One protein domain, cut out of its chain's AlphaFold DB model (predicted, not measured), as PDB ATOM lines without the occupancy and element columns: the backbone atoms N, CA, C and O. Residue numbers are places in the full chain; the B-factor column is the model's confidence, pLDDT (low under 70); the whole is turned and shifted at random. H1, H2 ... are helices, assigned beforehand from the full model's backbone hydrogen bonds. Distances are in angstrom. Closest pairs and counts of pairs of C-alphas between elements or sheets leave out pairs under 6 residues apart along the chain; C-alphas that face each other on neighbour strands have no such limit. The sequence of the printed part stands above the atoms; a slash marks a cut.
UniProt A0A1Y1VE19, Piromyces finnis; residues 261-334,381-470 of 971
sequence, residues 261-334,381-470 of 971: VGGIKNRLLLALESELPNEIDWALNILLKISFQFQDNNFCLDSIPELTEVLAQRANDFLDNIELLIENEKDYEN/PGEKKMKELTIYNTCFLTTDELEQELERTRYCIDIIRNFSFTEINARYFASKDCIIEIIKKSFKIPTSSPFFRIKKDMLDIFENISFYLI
ATOM      1  N   VAL A 261       5.671 -36.097  27.736       71.19
ATOM      2  CA  VAL A 261       7.105 -35.764  27.681       71.19
ATOM      3  C   VAL A 261       7.958 -36.782  28.448       71.19
ATOM      4  O   VAL A 261       7.632 -37.207  29.556       71.19
ATOM      5  N   GLY A 262       9.109 -37.139  27.870       71.25
ATOM      6  CA  GLY A 262      10.075 -38.060  28.475       71.25
ATOM      7  C   GLY A 262       9.537 -39.488  28.615       71.25
ATOM      8  O   GLY A 262       8.643 -39.900  27.885       71.25
ATOM      9  N   GLY A 263      10.075 -40.250  29.573       69.12
ATOM     10  CA  GLY A 263       9.676 -41.646  29.806       69.12
ATOM     11  C   GLY A 263       8.259 -41.838  30.366       69.12
ATOM     12  O   GLY A 263       7.798 -42.970  30.467       69.12
ATOM     13  N   ILE A 264       7.548 -40.761  30.720       73.56
ATOM     14  CA  ILE A 264       6.187 -40.849  31.272       73.56
ATOM     15  C   ILE A 264       5.187 -41.282  30.187       73.56
ATOM     16  O   ILE A 264       4.255 -42.024  30.491       73.56
ATOM     17  N   LYS A 265       5.434 -40.939  28.914       77.56
ATOM     18  CA  LYS A 265       4.611 -41.413  27.791       77.56
ATOM     19  C   LYS A 265       4.663 -42.941  27.643       77.56
ATOM     20  O   LYS A 265       3.643 -43.570  27.391       77.56
ATOM     21  N   ASN A 266       5.827 -43.547  27.900       82.06
ATOM     22  CA  ASN A 266       5.993 -45.002  27.896       82.06
ATOM     23  C   ASN A 266       5.251 -45.657  29.071       82.06
ATOM     24  O   ASN A 266       4.795 -46.783  28.925       82.06
ATOM     25  N   ARG A 267       5.070 -44.966  30.212       87.06
ATOM     26  CA  ARG A 267       4.215 -45.477  31.297       87.06
ATOM     27  C   ARG A 267       2.750 -45.572  30.865       87.06
ATOM     28  O   ARG A 267       2.092 -46.505  31.294       87.06
ATOM     29  N   LEU A 268       2.237 -44.651  30.042       87.50
ATOM     30  CA  LEU A 268       0.858 -44.758  29.541       87.50
ATOM     31  C   LEU A 268       0.668 -46.017  28.685       87.50
ATOM     32  O   LEU A 268      -0.315 -46.716  28.883       87.50
ATOM     33  N   LEU A 269       1.622 -46.326  27.799       88.50
ATOM     34  CA  LEU A 269       1.605 -47.557  27.001       88.50
ATOM     35  C   LEU A 269       1.693 -48.801  27.905       88.50
ATOM     36  O   LEU A 269       0.742 -49.575  27.968       88.50
ATOM     37  N   LEU A 270       2.754 -48.905  28.714       88.56
ATOM     38  CA  LEU A 270       3.000 -50.045  29.611       88.56
ATOM     39  C   LEU A 270       1.876 -50.288  30.634       88.56
ATOM     40  O   LEU A 270       1.688 -51.413  31.078       88.56
ATOM     41  N   ALA A 271       1.133 -49.251  31.032       91.00
ATOM     42  CA  ALA A 271      -0.016 -49.380  31.929       91.00
ATOM     43  C   ALA A 271      -1.266 -49.939  31.222       91.00
ATOM     44  O   ALA A 271      -2.042 -50.654  31.851       91.00
ATOM     45  N   LEU A 272      -1.450 -49.655  29.926       89.31
ATOM     46  CA  LEU A 272      -2.522 -50.240  29.108       89.31
ATOM     47  C   LEU A 272      -2.205 -51.670  28.649       89.31
ATOM     48  O   LEU A 272      -3.140 -52.434  28.421       89.31
ATOM     49  N   GLU A 273      -0.917 -51.994  28.503       88.94
ATOM     50  CA  GLU A 273      -0.391 -53.340  28.223       88.94
ATOM     51  C   GLU A 273      -0.332 -54.229  29.479       88.94
ATOM     52  O   GLU A 273      -0.250 -55.449  29.369       88.94
ATOM     53  N   SER A 274      -0.351 -53.640  30.680       90.31
ATOM     54  CA  SER A 274      -0.330 -54.400  31.933       90.31
ATOM     55  C   SER A 274      -1.699 -54.977  32.281       90.31
ATOM     56  O   SER A 274      -2.699 -54.267  32.239       90.31
ATOM     57  N   GLU A 275      -1.729 -56.214  32.776       86.19
ATOM     58  CA  GLU A 275      -2.920 -56.899  33.311       86.19
ATOM     59  C   GLU A 275      -3.405 -56.325  34.669       86.19
ATOM     60  O   GLU A 275      -4.008 -57.026  35.478       86.19
ATOM     61  N   LEU A 276      -3.102 -55.058  34.981       89.81
ATOM     62  CA  LEU A 276      -3.387 -54.421  36.270       89.81
ATOM     63  C   LEU A 276      -4.536 -53.406  36.126       89.81
ATOM     64  O   LEU A 276      -4.280 -52.278  35.693       89.81
ATOM     65  N   PRO A 277      -5.775 -53.725  36.563       85.81
ATOM     66  CA  PRO A 277      -6.943 -52.864  36.346       85.81
ATOM     67  C   PRO A 277      -6.751 -51.421  36.829       85.81
ATOM     68  O   PRO A 277      -7.086 -50.478  36.127       85.81
ATOM     69  N   ASN A 278      -6.100 -51.227  37.982       89.44
ATOM     70  CA  ASN A 278      -5.840 -49.893  38.535       89.44
ATOM     71  C   ASN A 278      -4.886 -49.031  37.677       89.44
ATOM     72  O   ASN A 278      -5.011 -47.808  37.680       89.44
ATOM     73  N   GLU A 279      -3.927 -49.638  36.969       92.00
ATOM     74  CA  GLU A 279      -3.009 -48.917  36.070       92.00
ATOM     75  C   GLU A 279      -3.651 -48.714  34.686       92.00
ATOM     76  O   GLU A 279      -3.537 -47.619  34.131       92.00
ATOM     77  N   ILE A 280      -4.422 -49.694  34.193       90.50
ATOM     78  CA  ILE A 280      -5.308 -49.558  33.023       90.50
ATOM     79  C   ILE A 280      -6.252 -48.359  33.199       90.50
ATOM     80  O   ILE A 280      -6.272 -47.449  32.368       90.50
ATOM     81  N   ASP A 281      -7.009 -48.334  34.298       91.38
ATOM     82  CA  ASP A 281      -8.038 -47.327  34.560       91.38
ATOM     83  C   ASP A 281      -7.412 -45.950  34.799       91.38
ATOM     84  O   ASP A 281      -7.957 -44.934  34.357       91.38
ATOM     85  N   TRP A 282      -6.228 -45.901  35.422       92.56
ATOM     86  CA  TRP A 282      -5.416 -44.689  35.522       92.56
ATOM     87  C   TRP A 282      -4.991 -44.169  34.140       92.56
ATOM     88  O   TRP A 282      -5.194 -42.986  33.849       92.56
ATOM     89  N   ALA A 283      -4.441 -45.026  33.277       91.69
ATOM     90  CA  ALA A 283      -3.958 -44.636  31.954       91.69
ATOM     91  C   ALA A 283      -5.101 -44.158  31.049       91.69
ATOM     92  O   ALA A 283      -4.990 -43.089  30.443       91.69
ATOM     93  N   LEU A 284      -6.231 -44.875  31.035       92.25
ATOM     94  CA  LEU A 284      -7.454 -44.467  30.339       92.25
ATOM     95  C   LEU A 284      -7.976 -43.120  30.860       92.25
ATOM     96  O   LEU A 284      -8.237 -42.216  30.068       92.25
ATOM     97  N   ASN A 285      -8.038 -42.919  32.181       91.75
ATOM     98  CA  ASN A 285      -8.464 -41.643  32.765       91.75
ATOM     99  C   ASN A 285      -7.536 -40.467  32.422       91.75
ATOM    100  O   ASN A 285      -7.999 -39.325  32.356       91.75
ATOM    101  N   ILE A 286      -6.232 -40.695  32.245       89.50
ATOM    102  CA  ILE A 286      -5.292 -39.655  31.804       89.50
ATOM    103  C   ILE A 286      -5.446 -39.385  30.304       89.50
ATOM    104  O   ILE A 286      -5.566 -38.224  29.910       89.50
ATOM    105  N   LEU A 287      -5.520 -40.425  29.471       89.25
ATOM    106  CA  LEU A 287      -5.689 -40.291  28.021       89.25
ATOM    107  C   LEU A 287      -7.027 -39.652  27.640       89.25
ATOM    108  O   LEU A 287      -7.047 -38.800  26.755       89.25
ATOM    109  N   LEU A 288      -8.118 -39.952  28.350       90.69
ATOM    110  CA  LEU A 288      -9.412 -39.298  28.146       90.69
ATOM    111  C   LEU A 288      -9.315 -37.784  28.395       90.69
ATOM    112  O   LEU A 288      -9.746 -36.989  27.559       90.69
ATOM    113  N   LYS A 289      -8.668 -37.367  29.494       88.94
ATOM    114  CA  LYS A 289      -8.435 -35.943  29.807       88.94
ATOM    115  C   LYS A 289      -7.554 -35.261  28.755       88.94
ATOM    116  O   LYS A 289      -7.831 -34.120  28.393       88.94
ATOM    117  N   ILE A 290      -6.540 -35.954  28.233       86.44
ATOM    118  CA  ILE A 290      -5.700 -35.453  27.131       86.44
ATOM    119  C   ILE A 290      -6.538 -35.310  25.850       86.44
ATOM    120  O   ILE A 290      -6.504 -34.249  25.230       86.44
ATOM    121  N   SER A 291      -7.358 -36.306  25.495       86.56
ATOM    122  CA  SER A 291      -8.219 -36.268  24.301       86.56
ATOM    123  C   SER A 291      -9.259 -35.134  24.329       86.56
ATOM    124  O   SER A 291      -9.707 -34.674  23.280       86.56
ATOM    125  N   PHE A 292      -9.613 -34.640  25.522       83.62
ATOM    126  CA  PHE A 292     -10.468 -33.465  25.696       83.62
ATOM    127  C   PHE A 292      -9.690 -32.135  25.695       83.62
ATOM    128  O   PHE A 292     -10.180 -31.147  25.162       83.62
ATOM    129  N   GLN A 293      -8.481 -32.077  26.273       77.56
ATOM    130  CA  GLN A 293      -7.718 -30.820  26.402       77.56
ATOM    131  C   GLN A 293      -6.828 -30.463  25.200       77.56
ATOM    132  O   GLN A 293      -6.481 -29.297  25.043       77.56
ATOM    133  N   PHE A 294      -6.426 -31.427  24.364       70.00
ATOM    134  CA  PHE A 294      -5.432 -31.208  23.295       70.00
ATOM    135  C   PHE A 294      -6.027 -31.109  21.881       70.00
ATOM    136  O   PHE A 294      -5.281 -31.181  20.904       70.00
ATOM    137  N   GLN A 295      -7.342 -30.900  21.760       63.72
ATOM    138  CA  GLN A 295      -8.052 -30.841  20.473       63.72
ATOM    139  C   GLN A 295      -7.494 -29.748  19.538       63.72
ATOM    140  O   GLN A 295      -7.296 -30.006  18.353       63.72
ATOM    141  N   ASP A 296      -7.121 -28.584  20.078       60.56
ATOM    142  CA  ASP A 296      -6.534 -27.471  19.310       60.56
ATOM    143  C   ASP A 296      -5.021 -27.625  19.020       60.56
ATOM    144  O   ASP A 296      -4.452 -26.883  18.221       60.56
ATOM    145  N   ASN A 297      -4.331 -28.556  19.691       61.12
ATOM    146  CA  ASN A 297      -2.864 -28.546  19.818       61.12
ATOM    147  C   ASN A 297      -2.112 -29.411  18.787       61.12
ATOM    148  O   ASN A 297      -0.906 -29.617  18.936       61.12
ATOM    149  N   ASN A 298      -2.785 -29.932  17.752       65.69
ATOM    150  CA  ASN A 298      -2.188 -30.804  16.722       65.69
ATOM    151  C   ASN A 298      -1.431 -32.036  17.277       65.69
ATOM    152  O   ASN A 298      -0.536 -32.573  16.620       65.69
ATOM    153  N   PHE A 299      -1.780 -32.508  18.479       76.69
ATOM    154  CA  PHE A 299      -1.176 -33.707  19.059       76.69
ATOM    155  C   PHE A 299      -1.607 -34.949  18.267       76.69
ATOM    156  O   PHE A 299      -2.768 -35.349  18.324       76.69
ATOM    157  N   CYS A 300      -0.671 -35.572  17.549       78.12
ATOM    158  CA  CYS A 300      -0.902 -36.858  16.896       78.12
ATOM    159  C   CYS A 300      -0.608 -38.011  17.864       78.12
ATOM    160  O   CYS A 300       0.451 -38.014  18.498       78.12
ATOM    161  N   LEU A 301      -1.483 -39.017  17.925       82.38
ATOM    162  CA  LEU A 301      -1.269 -40.240  18.709       82.38
ATOM    163  C   LEU A 301      -0.004 -41.006  18.291       82.38
ATOM    164  O   LEU A 301       0.634 -41.597  19.152       82.38
ATOM    165  N   ASP A 302       0.426 -40.891  17.029       80.75
ATOM    166  CA  ASP A 302       1.711 -41.396  16.500       80.75
ATOM    167  C   ASP A 302       2.946 -40.918  17.310       80.75
ATOM    168  O   ASP A 302       3.995 -41.560  17.325       80.75
ATOM    169  N   SER A 303       2.812 -39.831  18.086       80.44
ATOM    170  CA  SER A 303       3.824 -39.377  19.063       80.44
ATOM    171  C   SER A 303       4.145 -40.423  20.145       80.44
ATOM    172  O   SER A 303       5.192 -40.346  20.807       80.44
ATOM    173  N   ILE A 304       3.241 -41.382  20.356       83.31
ATOM    174  CA  ILE A 304       3.395 -42.561  21.205       83.31
ATOM    175  C   ILE A 304       3.102 -43.782  20.311       83.31
ATOM    176  O   ILE A 304       1.937 -44.139  20.143       83.31
ATOM    177  N   PRO A 305       4.137 -44.409  19.715       82.81
ATOM    178  CA  PRO A 305       3.972 -45.623  18.919       82.81
ATOM    179  C   PRO A 305       3.201 -46.708  19.675       82.81
ATOM    180  O   PRO A 305       3.237 -46.741  20.904       82.81
ATOM    181  N   GLU A 306       2.499 -47.565  18.929       87.44
ATOM    182  CA  GLU A 306       1.743 -48.736  19.416       87.44
ATOM    183  C   GLU A 306       0.549 -48.413  20.345       87.44
ATOM    184  O   GLU A 306      -0.340 -49.241  20.522       87.44
ATOM    185  N   LEU A 307       0.416 -47.180  20.849       89.56
ATOM    186  CA  LEU A 307      -0.701 -46.761  21.707       89.56
ATOM    187  C   LEU A 307      -2.070 -46.867  21.018       89.56
ATOM    188  O   LEU A 307      -3.071 -47.155  21.671       89.56
ATOM    189  N   THR A 308      -2.137 -46.617  19.710       91.25
ATOM    190  CA  THR A 308      -3.400 -46.728  18.956       91.25
ATOM    191  C   THR A 308      -3.773 -48.186  18.736       91.25
ATOM    192  O   THR A 308      -4.939 -48.548  18.842       91.25
ATOM    193  N   GLU A 309      -2.775 -49.025  18.488       93.12
ATOM    194  CA  GLU A 309      -2.885 -50.467  18.353       93.12
ATOM    195  C   GLU A 309      -3.340 -51.115  19.668       93.12
ATOM    196  O   GLU A 309      -4.290 -51.886  19.639       93.12
ATOM    197  N   VAL A 310      -2.773 -50.735  20.819       92.38
ATOM    198  CA  VAL A 310      -3.188 -51.235  22.146       92.38
ATOM    199  C   VAL A 310      -4.603 -50.770  22.525       92.38
ATOM    200  O   VAL A 310      -5.404 -51.570  23.011       92.38
ATOM    201  N   LEU A 311      -4.958 -49.501  22.270       93.44
ATOM    202  CA  LEU A 311      -6.325 -49.000  22.497       93.44
ATOM    203  C   LEU A 311      -7.354 -49.686  21.583       93.44
ATOM    204  O   LEU A 311      -8.465 -49.977  22.028       93.44
ATOM    205  N   ALA A 312      -6.992 -49.952  20.325       93.88
ATOM    206  CA  ALA A 312      -7.838 -50.672  19.379       93.88
ATOM    207  C   ALA A 312      -7.964 -52.157  19.743       93.88
ATOM    208  O   ALA A 312      -9.074 -52.677  19.711       93.88
ATOM    209  N   GLN A 313      -6.872 -52.821  20.138       93.25
ATOM    210  CA  GLN A 313      -6.877 -54.231  20.529       93.25
ATOM    211  C   GLN A 313      -7.806 -54.461  21.719       93.25
ATOM    212  O   GLN A 313      -8.719 -55.270  21.619       93.25
ATOM    213  N   ARG A 314      -7.682 -53.681  22.801       89.88
ATOM    214  CA  ARG A 314      -8.522 -53.915  23.985       89.88
ATOM    215  C   ARG A 314      -9.997 -53.535  23.786       89.88
ATOM    216  O   ARG A 314     -10.858 -54.040  24.496       89.88
ATOM    217  N   ALA A 315     -10.312 -52.698  22.793       92.69
ATOM    218  CA  ALA A 315     -11.688 -52.521  22.318       92.69
ATOM    219  C   ALA A 315     -12.145 -53.677  21.402       92.69
ATOM    220  O   ALA A 315     -13.314 -54.058  21.434       92.69
ATOM    221  N   ASN A 316     -11.237 -54.246  20.604       92.25
ATOM    222  CA  ASN A 316     -11.478 -55.422  19.771       92.25
ATOM    223  C   ASN A 316     -11.782 -56.667  20.619       92.25
ATOM    224  O   ASN A 316     -12.752 -57.349  20.325       92.25
ATOM    225  N   ASP A 317     -11.024 -56.924  21.687       88.12
ATOM    226  CA  ASP A 317     -11.190 -58.103  22.550       88.12
ATOM    227  C   ASP A 317     -12.602 -58.170  23.167       88.12
ATOM    228  O   ASP A 317     -13.225 -59.229  23.249       88.12
ATOM    229  N   PHE A 318     -13.165 -57.018  23.545       87.12
ATOM    230  CA  PHE A 318     -14.552 -56.910  24.006       87.12
ATOM    231  C   PHE A 318     -15.571 -57.043  22.857       87.12
ATOM    232  O   PHE A 318     -16.639 -57.632  23.031       87.12
ATOM    233  N   LEU A 319     -15.245 -56.527  21.666       87.44
ATOM    234  CA  LEU A 319     -16.090 -56.647  20.473       87.44
ATOM    235  C   LEU A 319     -16.154 -58.076  19.916       87.44
ATOM    236  O   LEU A 319     -17.223 -58.452  19.452       87.44
ATOM    237  N   ASP A 320     -15.084 -58.871  19.996       85.69
ATOM    238  CA  ASP A 320     -15.083 -60.293  19.616       85.69
ATOM    239  C   ASP A 320     -16.080 -61.095  20.465       85.69
ATOM    240  O   ASP A 320     -16.889 -61.855  19.934       85.69
ATOM    241  N   ASN A 321     -16.103 -60.857  21.780       81.38
ATOM    242  CA  ASN A 321     -17.082 -61.476  22.676       81.38
ATOM    243  C   ASN A 321     -18.533 -61.092  22.311       81.38
ATOM    244  O   ASN A 321     -19.429 -61.933  22.356       81.38
ATOM    245  N   ILE A 322     -18.772 -59.843  21.895       80.06
ATOM    246  CA  ILE A 322     -20.087 -59.386  21.408       80.06
ATOM    247  C   ILE A 322     -20.432 -59.988  20.037       80.06
ATOM    248  O   ILE A 322     -21.585 -60.345  19.802       80.06
ATOM    249  N   GLU A 323     -19.462 -60.103  19.132       76.88
ATOM    250  CA  GLU A 323     -19.639 -60.667  17.791       76.88
ATOM    251  C   GLU A 323     -20.053 -62.143  17.875       76.88
ATOM    252  O   GLU A 323     -21.053 -62.525  17.266       76.88
ATOM    253  N   LEU A 324     -19.396 -62.921  18.744       75.69
ATOM    254  CA  LEU A 324     -19.771 -64.303  19.061       75.69
ATOM    255  C   LEU A 324     -21.185 -64.410  19.656       75.69
ATOM    256  O   LEU A 324     -21.951 -65.283  19.251       75.69
ATOM    257  N   LEU A 325     -21.575 -63.530  20.586       69.44
ATOM    258  CA  LEU A 325     -22.941 -63.521  21.139       69.44
ATOM    259  C   LEU A 325     -24.004 -63.245  20.056       69.44
ATOM    260  O   LEU A 325     -25.056 -63.878  20.058       69.44
ATOM    261  N   ILE A 326     -23.719 -62.341  19.113       69.06
ATOM    262  CA  ILE A 326     -24.621 -61.980  18.004       69.06
ATOM    263  C   ILE A 326     -24.704 -63.080  16.933       69.06
ATOM    264  O   ILE A 326     -25.716 -63.185  16.241       69.06
ATOM    265  N   GLU A 327     -23.647 -63.866  16.732       69.00
ATOM    266  CA  GLU A 327     -23.645 -64.956  15.747       69.00
ATOM    267  C   GLU A 327     -24.371 -66.191  16.300       69.00
ATOM    268  O   GLU A 327     -25.317 -66.653  15.661       69.00
ATOM    269  N   ASN A 328     -24.106 -66.572  17.558       60.62
ATOM    270  CA  ASN A 328     -24.907 -67.574  18.278       60.62
ATOM    271  C   ASN A 328     -26.411 -67.224  18.320       60.62
ATOM    272  O   ASN A 328     -27.257 -68.114  18.308       60.62
ATOM    273  N   GLU A 329     -26.777 -65.936  18.363       60.12
ATOM    274  CA  GLU A 329     -28.183 -65.514  18.381       60.12
ATOM    275  C   GLU A 329     -28.935 -65.818  17.063       60.12
ATOM    276  O   GLU A 329     -30.153 -66.030  17.099       60.12
ATOM    277  N   LYS A 330     -28.228 -65.873  15.924       55.94
ATOM    278  CA  LYS A 330     -28.801 -66.056  14.572       55.94
ATOM    279  C   LYS A 330     -28.910 -67.512  14.152       55.94
ATOM    280  O   LYS A 330     -29.900 -67.878  13.525       55.94
ATOM    281  N   ASP A 331     -27.943 -68.345  14.529       52.22
ATOM    282  CA  ASP A 331     -27.965 -69.778  14.201       52.22
ATOM    283  C   ASP A 331     -29.215 -70.467  14.791       52.22
ATOM    284  O   ASP A 331     -29.769 -71.400  14.209       52.22
ATOM    285  N   TYR A 332     -29.738 -69.933  15.903       45.59
ATOM    286  CA  TYR A 332     -31.016 -70.338  16.496       45.59
ATOM    287  C   TYR A 332     -32.267 -69.825  15.751       45.59
ATOM    288  O   TYR A 332     -33.319 -70.462  15.846       45.59
ATOM    289  N   GLU A 333     -32.190 -68.724  15.001       46.00
ATOM    290  CA  GLU A 333     -33.312 -68.192  14.203       46.00
ATOM    291  C   GLU A 333     -33.423 -68.927  12.862       46.00
ATOM    292  O   GLU A 333     -34.490 -69.452  12.538       46.00
ATOM    293  N   ASN A 334     -32.292 -69.141  12.181       44.69
ATOM    294  CA  ASN A 334     -32.212 -69.968  10.969       44.69
ATOM    295  C   ASN A 334     -32.645 -71.435  11.196       44.69
ATOM    296  O   ASN A 334     -32.932 -72.147  10.239       44.69
ATOM    297  N   PRO A 381     -40.809 -65.750  23.864       37.00
ATOM    298  CA  PRO A 381     -39.555 -66.240  23.291       37.00
ATOM    299  C   PRO A 381     -38.375 -65.286  23.509       37.00
ATOM    300  O   PRO A 381     -37.291 -65.738  23.854       37.00
ATOM    301  N   GLY A 382     -38.597 -63.968  23.422       37.94
ATOM    302  CA  GLY A 382     -37.574 -62.955  23.700       37.94
ATOM    303  C   GLY A 382     -37.152 -62.857  25.173       37.94
ATOM    304  O   GLY A 382     -35.973 -62.659  25.449       37.94
ATOM    305  N   GLU A 383     -38.063 -63.043  26.136       43.50
ATOM    306  CA  GLU A 383     -37.700 -63.082  27.564       43.50
ATOM    307  C   GLU A 383     -36.868 -64.321  27.897       43.50
ATOM    308  O   GLU A 383     -35.900 -64.225  28.658       43.50
ATOM    309  N   LYS A 384     -37.205 -65.465  27.288       45.12
ATOM    310  CA  LYS A 384     -36.431 -66.696  27.437       45.12
ATOM    311  C   LYS A 384     -35.059 -66.571  26.765       45.12
ATOM    312  O   LYS A 384     -34.050 -66.759  27.438       45.12
ATOM    313  N   LYS A 385     -35.008 -66.114  25.506       43.41
ATOM    314  CA  LYS A 385     -33.767 -65.894  24.740       43.41
ATOM    315  C   LYS A 385     -32.842 -64.876  25.418       43.41
ATOM    316  O   LYS A 385     -31.646 -65.116  25.504       43.41
ATOM    317  N   MET A 386     -33.367 -63.790  25.999       43.59
ATOM    318  CA  MET A 386     -32.551 -62.807  26.735       43.59
ATOM    319  C   MET A 386     -31.969 -63.376  28.043       43.59
ATOM    320  O   MET A 386     -30.850 -63.027  28.427       43.59
ATOM    321  N   LYS A 387     -32.681 -64.283  28.728       47.06
ATOM    322  CA  LYS A 387     -32.116 -65.033  29.864       47.06
ATOM    323  C   LYS A 387     -31.098 -66.073  29.411       47.06
ATOM    324  O   LYS A 387     -30.064 -66.196  30.051       47.06
ATOM    325  N   GLU A 388     -31.361 -66.783  28.320       42.19
ATOM    326  CA  GLU A 388     -30.452 -67.785  27.758       42.19
ATOM    327  C   GLU A 388     -29.158 -67.122  27.236       42.19
ATOM    328  O   GLU A 388     -28.080 -67.614  27.545       42.19
ATOM    329  N   LEU A 389     -29.219 -65.922  26.642       44.31
ATOM    330  CA  LEU A 389     -28.059 -65.050  26.365       44.31
ATOM    331  C   LEU A 389     -27.350 -64.553  27.639       44.31
ATOM    332  O   LEU A 389     -26.136 -64.381  27.643       44.31
ATOM    333  N   THR A 390     -28.077 -64.367  28.747       46.97
ATOM    334  CA  THR A 390     -27.472 -64.073  30.064       46.97
ATOM    335  C   THR A 390     -26.812 -65.318  30.689       46.97
ATOM    336  O   THR A 390     -25.944 -65.186  31.552       46.97
ATOM    337  N   ILE A 391     -27.190 -66.524  30.258       41.81
ATOM    338  CA  ILE A 391     -26.594 -67.806  30.672       41.81
ATOM    339  C   ILE A 391     -25.409 -68.171  29.762       41.81
ATOM    340  O   ILE A 391     -24.410 -68.684  30.255       41.81
ATOM    341  N   TYR A 392     -25.452 -67.790  28.481       35.03
ATOM    342  CA  TYR A 392     -24.341 -67.837  27.517       35.03
ATOM    343  C   TYR A 392     -23.259 -66.760  27.757       35.03
ATOM    344  O   TYR A 392     -22.488 -66.421  26.859       35.03
ATOM    345  N   ASN A 393     -23.130 -66.269  28.997       43.03
ATOM    346  CA  ASN A 393     -21.920 -65.605  29.488       43.03
ATOM    347  C   ASN A 393     -20.787 -66.644  29.629       43.03
ATOM    348  O   ASN A 393     -20.317 -66.944  30.725       43.03
ATOM    349  N   THR A 394     -20.345 -67.220  28.509       42.12
ATOM    350  CA  THR A 394     -19.328 -68.285  28.449       42.12
ATOM    351  C   THR A 394     -17.899 -67.725  28.534       42.12
ATOM    352  O   THR A 394     -16.969 -68.202  27.888       42.12
ATOM    353  N   CYS A 395     -17.723 -66.708  29.374       36.47
ATOM    354  CA  CYS A 395     -16.464 -66.280  29.969       36.47
ATOM    355  C   CYS A 395     -16.738 -65.992  31.450       36.47
ATOM    356  O   CYS A 395     -17.792 -65.464  31.795       36.47
ATOM    357  N   PHE A 396     -15.809 -66.378  32.326       39.78
ATOM    358  CA  PHE A 396     -16.004 -66.433  33.781       39.78
ATOM    359  C   PHE A 396     -16.009 -65.036  34.431       39.78
ATOM    360  O   PHE A 396     -15.077 -64.677  35.144       39.78
ATOM    361  N   LEU A 397     -17.055 -64.253  34.164       44.72
ATOM    362  CA  LEU A 397     -17.218 -62.867  34.602       44.72
ATOM    363  C   LEU A 397     -18.559 -62.694  35.321       44.72
ATOM    364  O   LEU A 397     -19.612 -63.119  34.842       44.72
ATOM    365  N   THR A 398     -18.531 -62.039  36.476       53.12
ATOM    366  CA  THR A 398     -19.733 -61.539  37.148       53.12
ATOM    367  C   THR A 398     -20.331 -60.350  36.386       53.12
ATOM    368  O   THR A 398     -19.677 -59.736  35.539       53.12
ATOM    369  N   THR A 399     -21.577 -59.973  36.705       64.25
ATOM    370  CA  THR A 399     -22.217 -58.771  36.131       64.25
ATOM    371  C   THR A 399     -21.361 -57.518  36.304       64.25
ATOM    372  O   THR A 399     -21.267 -56.696  35.400       64.25
ATOM    373  N   ASP A 400     -20.697 -57.419  37.449       67.44
ATOM    374  CA  ASP A 400     -19.959 -56.251  37.907       67.44
ATOM    375  C   ASP A 400     -18.573 -56.160  37.232       67.44
ATOM    376  O   ASP A 400     -17.998 -55.078  37.118       67.44
ATOM    377  N   GLU A 401     -18.037 -57.285  36.748       70.50
ATOM    378  CA  GLU A 401     -16.821 -57.344  35.926       70.50
ATOM    379  C   GLU A 401     -17.135 -57.062  34.448       70.50
ATOM    380  O   GLU A 401     -16.403 -56.316  33.797       70.50
ATOM    381  N   LEU A 402     -18.266 -57.562  33.933       71.62
ATOM    382  CA  LEU A 402     -18.743 -57.231  32.586       71.62
ATOM    383  C   LEU A 402     -19.087 -55.734  32.449       71.62
ATOM    384  O   LEU A 402     -18.769 -55.122  31.428       71.62
ATOM    385  N   GLU A 403     -19.691 -55.122  33.475       77.06
ATOM    386  CA  GLU A 403     -19.927 -53.671  33.512       77.06
ATOM    387  C   GLU A 403     -18.610 -52.871  33.524       77.06
ATOM    388  O   GLU A 403     -18.514 -51.859  32.826       77.06
ATOM    389  N   GLN A 404     -17.569 -53.345  34.222       83.44
ATOM    390  CA  GLN A 404     -16.243 -52.713  34.215       83.44
ATOM    391  C   GLN A 404     -15.529 -52.814  32.862       83.44
ATOM    392  O   GLN A 404     -14.992 -51.810  32.394       83.44
ATOM    393  N   GLU A 405     -15.524 -53.975  32.199       82.75
ATOM    394  CA  GLU A 405     -14.905 -54.095  30.868       82.75
ATOM    395  C   GLU A 405     -15.684 -53.329  29.791       82.75
ATOM    396  O   GLU A 405     -15.086 -52.743  28.882       82.75
ATOM    397  N   LEU A 406     -17.006 -53.209  29.943       85.19
ATOM    398  CA  LEU A 406     -17.810 -52.290  29.144       85.19
ATOM    399  C   LEU A 406     -17.426 -50.820  29.406       85.19
ATOM    400  O   LEU A 406     -17.353 -50.042  28.455       85.19
ATOM    401  N   GLU A 407     -17.155 -50.413  30.650       88.56
ATOM    402  CA  GLU A 407     -16.690 -49.052  30.966       88.56
ATOM    403  C   GLU A 407     -15.278 -48.784  30.408       88.56
ATOM    404  O   GLU A 407     -15.060 -47.771  29.740       88.56
ATOM    405  N   ARG A 408     -14.341 -49.727  30.570       90.62
ATOM    406  CA  ARG A 408     -12.985 -49.668  29.989       90.62
ATOM    407  C   ARG A 408     -13.026 -49.563  28.468       90.62
ATOM    408  O   ARG A 408     -12.346 -48.709  27.897       90.62
ATOM    409  N   THR A 409     -13.877 -50.356  27.818       91.50
ATOM    410  CA  THR A 409     -14.092 -50.304  26.366       91.50
ATOM    411  C   THR A 409     -14.692 -48.967  25.932       91.50
ATOM    412  O   THR A 409     -14.229 -48.377  24.955       91.50
ATOM    413  N   ARG A 410     -15.665 -48.424  26.681       89.56
ATOM    414  CA  ARG A 410     -16.198 -47.073  26.438       89.56
ATOM    415  C   ARG A 410     -15.111 -46.009  26.528       89.56
ATOM    416  O   ARG A 410     -15.058 -45.167  25.642       89.56
ATOM    417  N   TYR A 411     -14.211 -46.068  27.513       94.06
ATOM    418  CA  TYR A 411     -13.087 -45.128  27.581       94.06
ATOM    419  C   TYR A 411     -12.154 -45.241  26.369       94.06
ATOM    420  O   TYR A 411     -11.794 -44.207  25.808       94.06
ATOM    421  N   CYS A 412     -11.804 -46.451  25.915       94.50
ATOM    422  CA  CYS A 412     -11.019 -46.634  24.684       94.50
ATOM    423  C   CYS A 412     -11.700 -45.977  23.469       94.50
ATOM    424  O   CYS A 412     -11.057 -45.236  22.722       94.50
ATOM    425  N   ILE A 413     -13.008 -46.197  23.299       94.25
ATOM    426  CA  ILE A 413     -13.795 -45.640  22.190       94.25
ATOM    427  C   ILE A 413     -13.921 -44.117  22.309       94.25
ATOM    428  O   ILE A 413     -13.649 -43.420  21.337       94.25
ATOM    429  N   ASP A 414     -14.263 -43.578  23.484       93.31
ATOM    430  CA  ASP A 414     -14.392 -42.134  23.718       93.31
ATOM    431  C   ASP A 414     -13.044 -41.407  23.493       93.31
ATOM    432  O   ASP A 414     -13.027 -40.307  22.939       93.31
ATOM    433  N   ILE A 415     -11.901 -42.031  23.821       92.75
ATOM    434  CA  ILE A 415     -10.555 -41.519  23.494       92.75
ATOM    435  C   ILE A 415     -10.344 -41.450  21.973       92.75
ATOM    436  O   ILE A 415      -9.975 -40.393  21.454       92.75
ATOM    437  N   ILE A 416     -10.586 -42.551  21.247       93.81
ATOM    438  CA  ILE A 416     -10.421 -42.613  19.782       93.81
ATOM    439  C   ILE A 416     -11.376 -41.619  19.098       93.81
ATOM    440  O   ILE A 416     -10.966 -40.872  18.210       93.81
ATOM    441  N   ARG A 417     -12.629 -41.540  19.560       94.06
ATOM    442  CA  ARG A 417     -13.657 -40.604  19.086       94.06
ATOM    443  C   ARG A 417     -13.248 -39.151  19.293       94.06
ATOM    444  O   ARG A 417     -13.334 -38.372  18.353       94.06
ATOM    445  N   ASN A 418     -12.750 -38.784  20.469       91.88
ATOM    446  CA  ASN A 418     -12.294 -37.418  20.729       91.88
ATOM    447  C   ASN A 418     -11.096 -37.027  19.850       91.88
ATOM    448  O   ASN A 418     -11.071 -35.919  19.313       91.88
ATOM    449  N   PHE A 419     -10.128 -37.928  19.646       91.62
ATOM    450  CA  PHE A 419      -9.010 -37.653  18.741       91.62
ATOM    451  C   PHE A 419      -9.427 -37.622  17.263       91.62
ATOM    452  O   PHE A 419      -8.849 -36.838  16.509       91.62
ATOM    453  N   SER A 420     -10.439 -38.386  16.833       92.81
ATOM    454  CA  SER A 420     -10.862 -38.434  15.421       92.81
ATOM    455  C   SER A 420     -11.400 -37.099  14.890       92.81
ATOM    456  O   SER A 420     -11.296 -36.851  13.694       92.81
ATOM    457  N   PHE A 421     -11.887 -36.197  15.752       89.56
ATOM    458  CA  PHE A 421     -12.262 -34.832  15.349       89.56
ATOM    459  C   PHE A 421     -11.067 -33.964  14.918       89.56
ATOM    460  O   PHE A 421     -11.258 -32.936  14.269       89.56
ATOM    461  N   THR A 422      -9.832 -34.355  15.255       89.62
ATOM    462  CA  THR A 422      -8.618 -33.637  14.841       89.62
ATOM    463  C   THR A 422      -8.071 -34.214  13.535       89.62
ATOM    464  O   THR A 422      -7.820 -35.413  13.417       89.62
ATOM    465  N   GLU A 423      -7.854 -33.350  12.542       89.19
ATOM    466  CA  GLU A 423      -7.579 -33.751  11.154       89.19
ATOM    467  C   GLU A 423      -6.364 -34.687  11.005       89.19
ATOM    468  O   GLU A 423      -6.380 -35.637  10.220       89.19
ATOM    469  N   ILE A 424      -5.315 -34.442  11.794       89.12
ATOM    470  CA  ILE A 424      -4.071 -35.219  11.779       89.12
ATOM    471  C   ILE A 424      -4.322 -36.654  12.273       89.12
ATOM    472  O   ILE A 424      -3.869 -37.606  11.638       89.12
ATOM    473  N   ASN A 425      -5.090 -36.824  13.356       90.88
ATOM    474  CA  ASN A 425      -5.438 -38.151  13.863       90.88
ATOM    475  C   ASN A 425      -6.476 -38.847  12.972       90.88
ATOM    476  O   ASN A 425      -6.370 -40.052  12.781       90.88
ATOM    477  N   ALA A 426      -7.415 -38.120  12.355       92.31
ATOM    478  CA  ALA A 426      -8.359 -38.694  11.391       92.31
ATOM    479  C   ALA A 426      -7.636 -39.352  10.199       92.31
ATOM    480  O   ALA A 426      -7.913 -40.501   9.848       92.31
ATOM    481  N   ARG A 427      -6.649 -38.645   9.627       91.00
ATOM    482  CA  ARG A 427      -5.765 -39.152   8.560       91.00
ATOM    483  C   ARG A 427      -4.945 -40.361   9.024       91.00
ATOM    484  O   ARG A 427      -4.830 -41.341   8.292       91.00
ATOM    485  N   TYR A 428      -4.394 -40.305  10.238       91.56
ATOM    486  CA  TYR A 428      -3.632 -41.405  10.835       91.56
ATOM    487  C   TYR A 428      -4.504 -42.655  11.042       91.56
ATOM    488  O   TYR A 428      -4.152 -43.729  10.557       91.56
ATOM    489  N   PHE A 429      -5.683 -42.523  11.654       93.44
ATOM    490  CA  PHE A 429      -6.636 -43.615  11.866       93.44
ATOM    491  C   PHE A 429      -7.138 -44.245  10.559       93.44
ATOM    492  O   PHE A 429      -7.215 -45.468  10.478       93.44
ATOM    493  N   ALA A 430      -7.391 -43.456   9.509       91.50
ATOM    494  CA  ALA A 430      -7.759 -43.982   8.187       91.50
ATOM    495  C   ALA A 430      -6.667 -44.870   7.549       91.50
ATOM    496  O   ALA A 430      -6.963 -45.677   6.667       91.50
ATOM    497  N   SER A 431      -5.410 -44.759   8.001       90.94
ATOM    498  CA  SER A 431      -4.306 -45.632   7.575       90.94
ATOM    499  C   SER A 431      -4.172 -46.927   8.396       90.94
ATOM    500  O   SER A 431      -3.460 -47.841   7.976       90.94
ATOM    501  N   LYS A 432      -4.841 -47.026   9.554       91.56
ATOM    502  CA  LYS A 432      -4.644 -48.086  10.554       91.56
ATOM    503  C   LYS A 432      -5.774 -49.109  10.501       91.56
ATOM    504  O   LYS A 432      -6.875 -48.874  10.986       91.56
ATOM    505  N   ASP A 433      -5.470 -50.284   9.956       91.38
ATOM    506  CA  ASP A 433      -6.454 -51.355   9.770       91.38
ATOM    507  C   ASP A 433      -7.123 -51.826  11.078       91.38
ATOM    508  O   ASP A 433      -8.294 -52.193  11.043       91.38
ATOM    509  N   CYS A 434      -6.446 -51.744  12.231       93.12
ATOM    510  CA  CYS A 434      -7.033 -52.074  13.536       93.12
ATOM    511  C   CYS A 434      -8.249 -51.195  13.894       93.12
ATOM    512  O   CYS A 434      -9.228 -51.704  14.434       93.12
ATOM    513  N   ILE A 435      -8.236 -49.907  13.525       94.56
ATOM    514  CA  ILE A 435      -9.379 -48.998  13.713       94.56
ATOM    515  C   ILE A 435     -10.535 -49.374  12.775       94.56
ATOM    516  O   ILE A 435     -11.701 -49.297  13.155       94.56
ATOM    517  N   ILE A 436     -10.232 -49.822  11.555       92.88
ATOM    518  CA  ILE A 436     -11.264 -50.200  10.583       92.88
ATOM    519  C   ILE A 436     -11.935 -51.530  10.962       92.88
ATOM    520  O   ILE A 436     -13.143 -51.678  10.776       92.88
ATOM    521  N   GLU A 437     -11.191 -52.471  11.547       92.25
ATOM    522  CA  GLU A 437     -11.737 -53.743  12.035       92.25
ATOM    523  C   GLU A 437     -12.666 -53.558  13.251       92.25
ATOM    524  O   GLU A 437     -13.785 -54.069  13.221       92.25
ATOM    525  N   ILE A 438     -12.312 -52.745  14.261       94.31
ATOM    526  CA  ILE A 438     -13.241 -52.464  15.381       94.31
ATOM    527  C   ILE A 438     -14.517 -51.740  14.926       94.31
ATOM    528  O   ILE A 438     -15.606 -52.041  15.420       94.31
ATOM    529  N   ILE A 439     -14.427 -50.851  13.928       95.06
ATOM    530  CA  ILE A 439     -15.610 -50.215  13.327       95.06
ATOM    531  C   ILE A 439     -16.475 -51.268  12.621       95.06
ATOM    532  O   ILE A 439     -17.667 -51.373  12.914       95.06
ATOM    533  N   LYS A 440     -15.879 -52.096  11.756       92.56
ATOM    534  CA  LYS A 440     -16.544 -53.196  11.035       92.56
ATOM    535  C   LYS A 440     -17.287 -54.151  11.979       92.56
ATOM    536  O   LYS A 440     -18.435 -54.484  11.687       92.56
ATOM    537  N   LYS A 441     -16.682 -54.531  13.112       90.75
ATOM    538  CA  LYS A 441     -17.328 -55.347  14.157       90.75
ATOM    539  C   LYS A 441     -18.466 -54.595  14.844       90.75
ATOM    540  O   LYS A 441     -19.594 -55.080  14.875       90.75
ATOM    541  N   SER A 442     -18.227 -53.363  15.302       92.25
ATOM    542  CA  SER A 442     -19.262 -52.547  15.962       92.25
ATOM    543  C   SER A 442     -20.500 -52.291  15.090       92.25
ATOM    544  O   SER A 442     -21.614 -52.175  15.599       92.25
ATOM    545  N   PHE A 443     -20.335 -52.253  13.764       93.00
ATOM    546  CA  PHE A 443     -21.431 -52.055  12.817       93.00
ATOM    547  C   PHE A 443     -22.332 -53.294  12.662       93.00
ATOM    548  O   PHE A 443     -23.464 -53.134  12.202       93.00
ATOM    549  N   LYS A 444     -21.892 -54.497  13.079       88.25
ATOM    550  CA  LYS A 444     -22.747 -55.701  13.167       88.25
ATOM    551  C   LYS A 444     -23.764 -55.642  14.318       88.25
ATOM    552  O   LYS A 444     -24.719 -56.415  14.300       88.25
ATOM    553  N   ILE A 445     -23.575 -54.766  15.312       86.56
ATOM    554  CA  ILE A 445     -24.402 -54.722  16.531       86.56
ATOM    555  C   ILE A 445     -25.870 -54.351  16.188       86.56
ATOM    556  O   ILE A 445     -26.106 -53.346  15.506       86.56
ATOM    557  N   PRO A 446     -26.879 -55.115  16.654       82.12
ATOM    558  CA  PRO A 446     -28.291 -54.754  16.498       82.12
ATOM    559  C   PRO A 446     -28.669 -53.454  17.226       82.12
ATOM    560  O   PRO A 446     -28.124 -53.138  18.282       82.12
ATOM    561  N   THR A 447     -29.650 -52.714  16.710       80.94
ATOM    562  CA  THR A 447     -30.217 -51.518  17.371       80.94
ATOM    563  C   THR A 447     -31.001 -51.836  18.646       80.94
ATOM    564  O   THR A 447     -31.110 -50.981  19.522       80.94
ATOM    565  N   SER A 448     -31.471 -53.076  18.799       73.88
ATOM    566  CA  SER A 448     -32.057 -53.625  20.030       73.88
ATOM    567  C   SER A 448     -31.032 -53.931  21.135       73.88
ATOM    568  O   SER A 448     -31.420 -54.140  22.284       73.88
ATOM    569  N   SER A 449     -29.734 -53.982  20.816       77.94
ATOM    570  CA  SER A 449     -28.693 -54.447  21.738       77.94
ATOM    571  C   SER A 449     -28.401 -53.438  22.864       77.94
ATOM    572  O   SER A 449     -28.285 -52.240  22.588       77.94
ATOM    573  N   PRO A 450     -28.132 -53.871  24.116       73.00
ATOM    574  CA  PRO A 450     -27.619 -52.978  25.166       73.00
ATOM    575  C   PRO A 450     -26.274 -52.326  24.787       73.00
ATOM    576  O   PRO A 450     -25.921 -51.255  25.290       73.00
ATOM    577  N   PHE A 451     -25.535 -52.931  23.852       82.38
ATOM    578  CA  PHE A 451     -24.281 -52.405  23.322       82.38
ATOM    579  C   PHE A 451     -24.477 -51.354  22.217       82.38
ATOM    580  O   PHE A 451     -23.491 -50.790  21.750       82.38
ATOM    581  N   PHE A 452     -25.717 -51.017  21.833       84.69
ATOM    582  CA  PHE A 452     -26.032 -50.102  20.727       84.69
ATOM    583  C   PHE A 452     -25.259 -48.766  20.759       84.69
ATOM    584  O   PHE A 452     -24.806 -48.291  19.716       84.69
ATOM    585  N   ARG A 453     -25.007 -48.181  21.944       87.19
ATOM    586  CA  ARG A 453     -24.191 -46.952  22.047       87.19
ATOM    587  C   ARG A 453     -22.790 -47.111  21.417       87.19
ATOM    588  O   ARG A 453     -22.313 -46.153  20.824       87.19
ATOM    589  N   ILE A 454     -22.167 -48.293  21.467       90.88
ATOM    590  CA  ILE A 454     -20.860 -48.549  20.830       90.88
ATOM    591  C   ILE A 454     -20.943 -48.356  19.307       90.88
ATOM    592  O   ILE A 454     -20.110 -47.652  18.745       90.88
ATOM    593  N   LYS A 455     -21.980 -48.892  18.644       92.62
ATOM    594  CA  LYS A 455     -22.227 -48.706  17.197       92.62
ATOM    595  C   LYS A 455     -22.346 -47.225  16.822       92.62
ATOM    596  O   LYS A 455     -21.833 -46.814  15.788       92.62
ATOM    597  N   LYS A 456     -22.983 -46.421  17.679       93.06
ATOM    598  CA  LYS A 456     -23.138 -44.972  17.487       93.06
ATOM    599  C   LYS A 456     -21.835 -44.197  17.704       93.06
ATOM    600  O   LYS A 456     -21.451 -43.420  16.837       93.06
ATOM    601  N   ASP A 457     -21.130 -44.444  18.805       94.06
ATOM    602  CA  ASP A 457     -19.857 -43.770  19.096       94.06
ATOM    603  C   ASP A 457     -18.780 -44.132  18.039       94.06
ATOM    604  O   ASP A 457     -17.954 -43.294  17.673       94.06
ATOM    605  N   MET A 458     -18.846 -45.342  17.466       95.44
ATOM    606  CA  MET A 458     -18.033 -45.783  16.320       95.44
ATOM    607  C   MET A 458     -18.481 -45.208  14.970       95.44
ATOM    608  O   MET A 458     -17.638 -45.005  14.096       95.44
ATOM    609  N   LEU A 459     -19.770 -44.911  14.775       96.00
ATOM    610  CA  LEU A 459     -20.251 -44.226  13.571       96.00
ATOM    611  C   LEU A 459     -19.732 -42.783  13.514       96.00
ATOM    612  O   LEU A 459     -19.325 -42.341  12.445       96.00
ATOM    613  N   ASP A 460     -19.645 -42.090  14.655       94.69
ATOM    614  CA  ASP A 460     -19.008 -40.767  14.739       94.69
ATOM    615  C   ASP A 460     -17.502 -40.833  14.391       94.69
ATOM    616  O   ASP A 460     -16.992 -39.980  13.659       94.69
ATOM    617  N   ILE A 461     -16.785 -41.868  14.863       95.62
ATOM    618  CA  ILE A 461     -15.391 -42.131  14.450       95.62
ATOM    619  C   ILE A 461     -15.323 -42.354  12.936       95.62
ATOM    620  O   ILE A 461     -14.478 -41.752  12.268       95.62
ATOM    621  N   PHE A 462     -16.207 -43.195  12.388       96.25
ATOM    622  CA  PHE A 462     -16.215 -43.501  10.962       96.25
ATOM    623  C   PHE A 462     -16.512 -42.262  10.111       96.25
ATOM    624  O   PHE A 462     -15.798 -42.015   9.139       96.25
ATOM    625  N   GLU A 463     -17.489 -41.435  10.501       95.12
ATOM    626  CA  GLU A 463     -17.806 -40.186   9.806       95.12
ATOM    627  C   GLU A 463     -16.544 -39.313   9.704       95.12
ATOM    628  O   GLU A 463     -16.206 -38.836   8.619       95.12
ATOM    629  N   ASN A 464     -15.784 -39.163  10.792       93.75
ATOM    630  CA  ASN A 464     -14.559 -38.361  10.818       93.75
ATOM    631  C   ASN A 464     -13.417 -38.915   9.948       93.75
ATOM    632  O   ASN A 464     -12.772 -38.138   9.242       93.75
ATOM    633  N   ILE A 465     -13.175 -40.231   9.938       94.44
ATOM    634  CA  ILE A 465     -12.088 -40.823   9.129       94.44
ATOM    635  C   ILE A 465     -12.469 -41.046   7.655       94.44
ATOM    636  O   ILE A 465     -11.585 -41.146   6.805       94.44
ATOM    637  N   SER A 466     -13.767 -41.114   7.332       93.06
ATOM    638  CA  SER A 466     -14.276 -41.509   6.005       93.06
ATOM    639  C   SER A 466     -13.780 -40.641   4.840       93.06
ATOM    640  O   SER A 466     -13.572 -41.159   3.746       93.06
ATOM    641  N   PHE A 467     -13.505 -39.353   5.079       90.25
ATOM    642  CA  PHE A 467     -12.940 -38.423   4.088       90.25
ATOM    643  C   PHE A 467     -11.473 -38.731   3.712       90.25
ATOM    644  O   PHE A 467     -10.950 -38.193   2.740       90.25
ATOM    645  N   TYR A 468     -10.803 -39.619   4.453       90.62
ATOM    646  CA  TYR A 468      -9.429 -40.070   4.192       90.62
ATOM    647  C   TYR A 468      -9.342 -41.564   3.839       90.62
ATOM    648  O   TYR A 468      -8.251 -42.073   3.573       90.62
ATOM    649  N   LEU A 469     -10.470 -42.283   3.840       89.56
ATOM    650  CA  LEU A 469     -10.498 -43.732   3.671       89.56
ATOM    651  C   LEU A 469     -10.590 -44.130   2.192       89.56
ATOM    652  O   LEU A 469     -11.648 -44.044   1.567       89.56
ATOM    653  N   ILE A 470      -9.485 -44.646   1.652       87.31
ATOM    654  CA  ILE A 470      -9.470 -45.303   0.338       87.31
ATOM    655  C   ILE A 470     -10.078 -46.704   0.482       87.31
ATOM    656  O   ILE A 470      -9.552 -47.551   1.213       87.31
TER     657      ILE A 470
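AT A GLANCE: This is residues 261 to 334 and 381 to 470 of the 971 residues of a protein of Piromyces finnis (UniProt A0A1Y1VE19). Three helices, H2, H5 and H8, form a staggered row with H5 in the middle, and the longest helix, H3, crosses H5 as an X on one face of that row. H7 runs beside H3, H1 packs on the first residues of H3 and of H2, H6 lies across the last residues of H5 and H8, and H4 lies out at one end, touching no helix. The printed part has 164 residues with eight named helices, H1 to H8 in chain order, and no named strand: the class is all helix. It is compact, with a radius of gyration of the C-alphas of 16.9 A, and spans 55 by 37 by 22 A.

HOW THE PARTS SIT: H3, residues 307 to 331, has a kink of 29 degrees near residue 318. With residues 311 to 318 alone it touches residues 405 to 413 of H5, residues 399 to 420, at a steep tilt of 55 degrees, opposite ways; the closest C-alphas, of Ala 315 and Thr 409, are 5.2 A apart. H3 also touches H7, residues 433 to 442, at a shallow tilt of 33 degrees, only just short of steep, with C-alphas 316 and 438 closest at 5.6 A. Residues 307 to 311 of H3 touch H1, residues 264 to 273, with C-alphas 269 and 307 closest at 5.8 A. H5, the hub, touches H2, residues 277 to 293, at a shallow tilt of 29 degrees, the same way, with C-alphas 288 and 415 closest at 5.3 A. With residues 410 to 420 alone H5 touches H8, residues 452 to 466, at a shallow tilt of 19 degrees, with C-alphas 417 and 461 closest at 5.2 A. H7 and H8 form a helical hairpin. H5 and H6, residues 423 to 430, touch only at the corner, with C-alphas 420 and 426 closest at 4.8 A. H4, residues 381 to 391, is close to H3 but not clearly touching, with C-alphas 325 and 389 closest at 7.5 A. Every O i to N i+4 pair is within hydrogen-bond range in H1, H4, H5, H6, H7 and H8, against 12 of 13 in H2 and 18 of 21 in H3.

IN THESE COORDINATES: H1 begins at C-alpha 264, (6.187, -40.849, 31.272). H3 is 36.5 A long, H5 31.2 A, H2 24.2 A and H8 20.7 A. H8 ends at C-alpha 466, (-14.276, -41.509, 6.005).

THE WHOLE: The C-alphas farthest apart, of Gly 262 and Pro 381, are 57.3 A apart. Residues 335 to 380 are not printed; C-alphas 334 and 381 are 14.8 A apart across the cut. H2 to H3 is a long link of 13 residues. The mean pLDDT of the printed part is 80.2; residue 263 and residues 295 to 298, 325 to 334 and 381 to 400 are under 70.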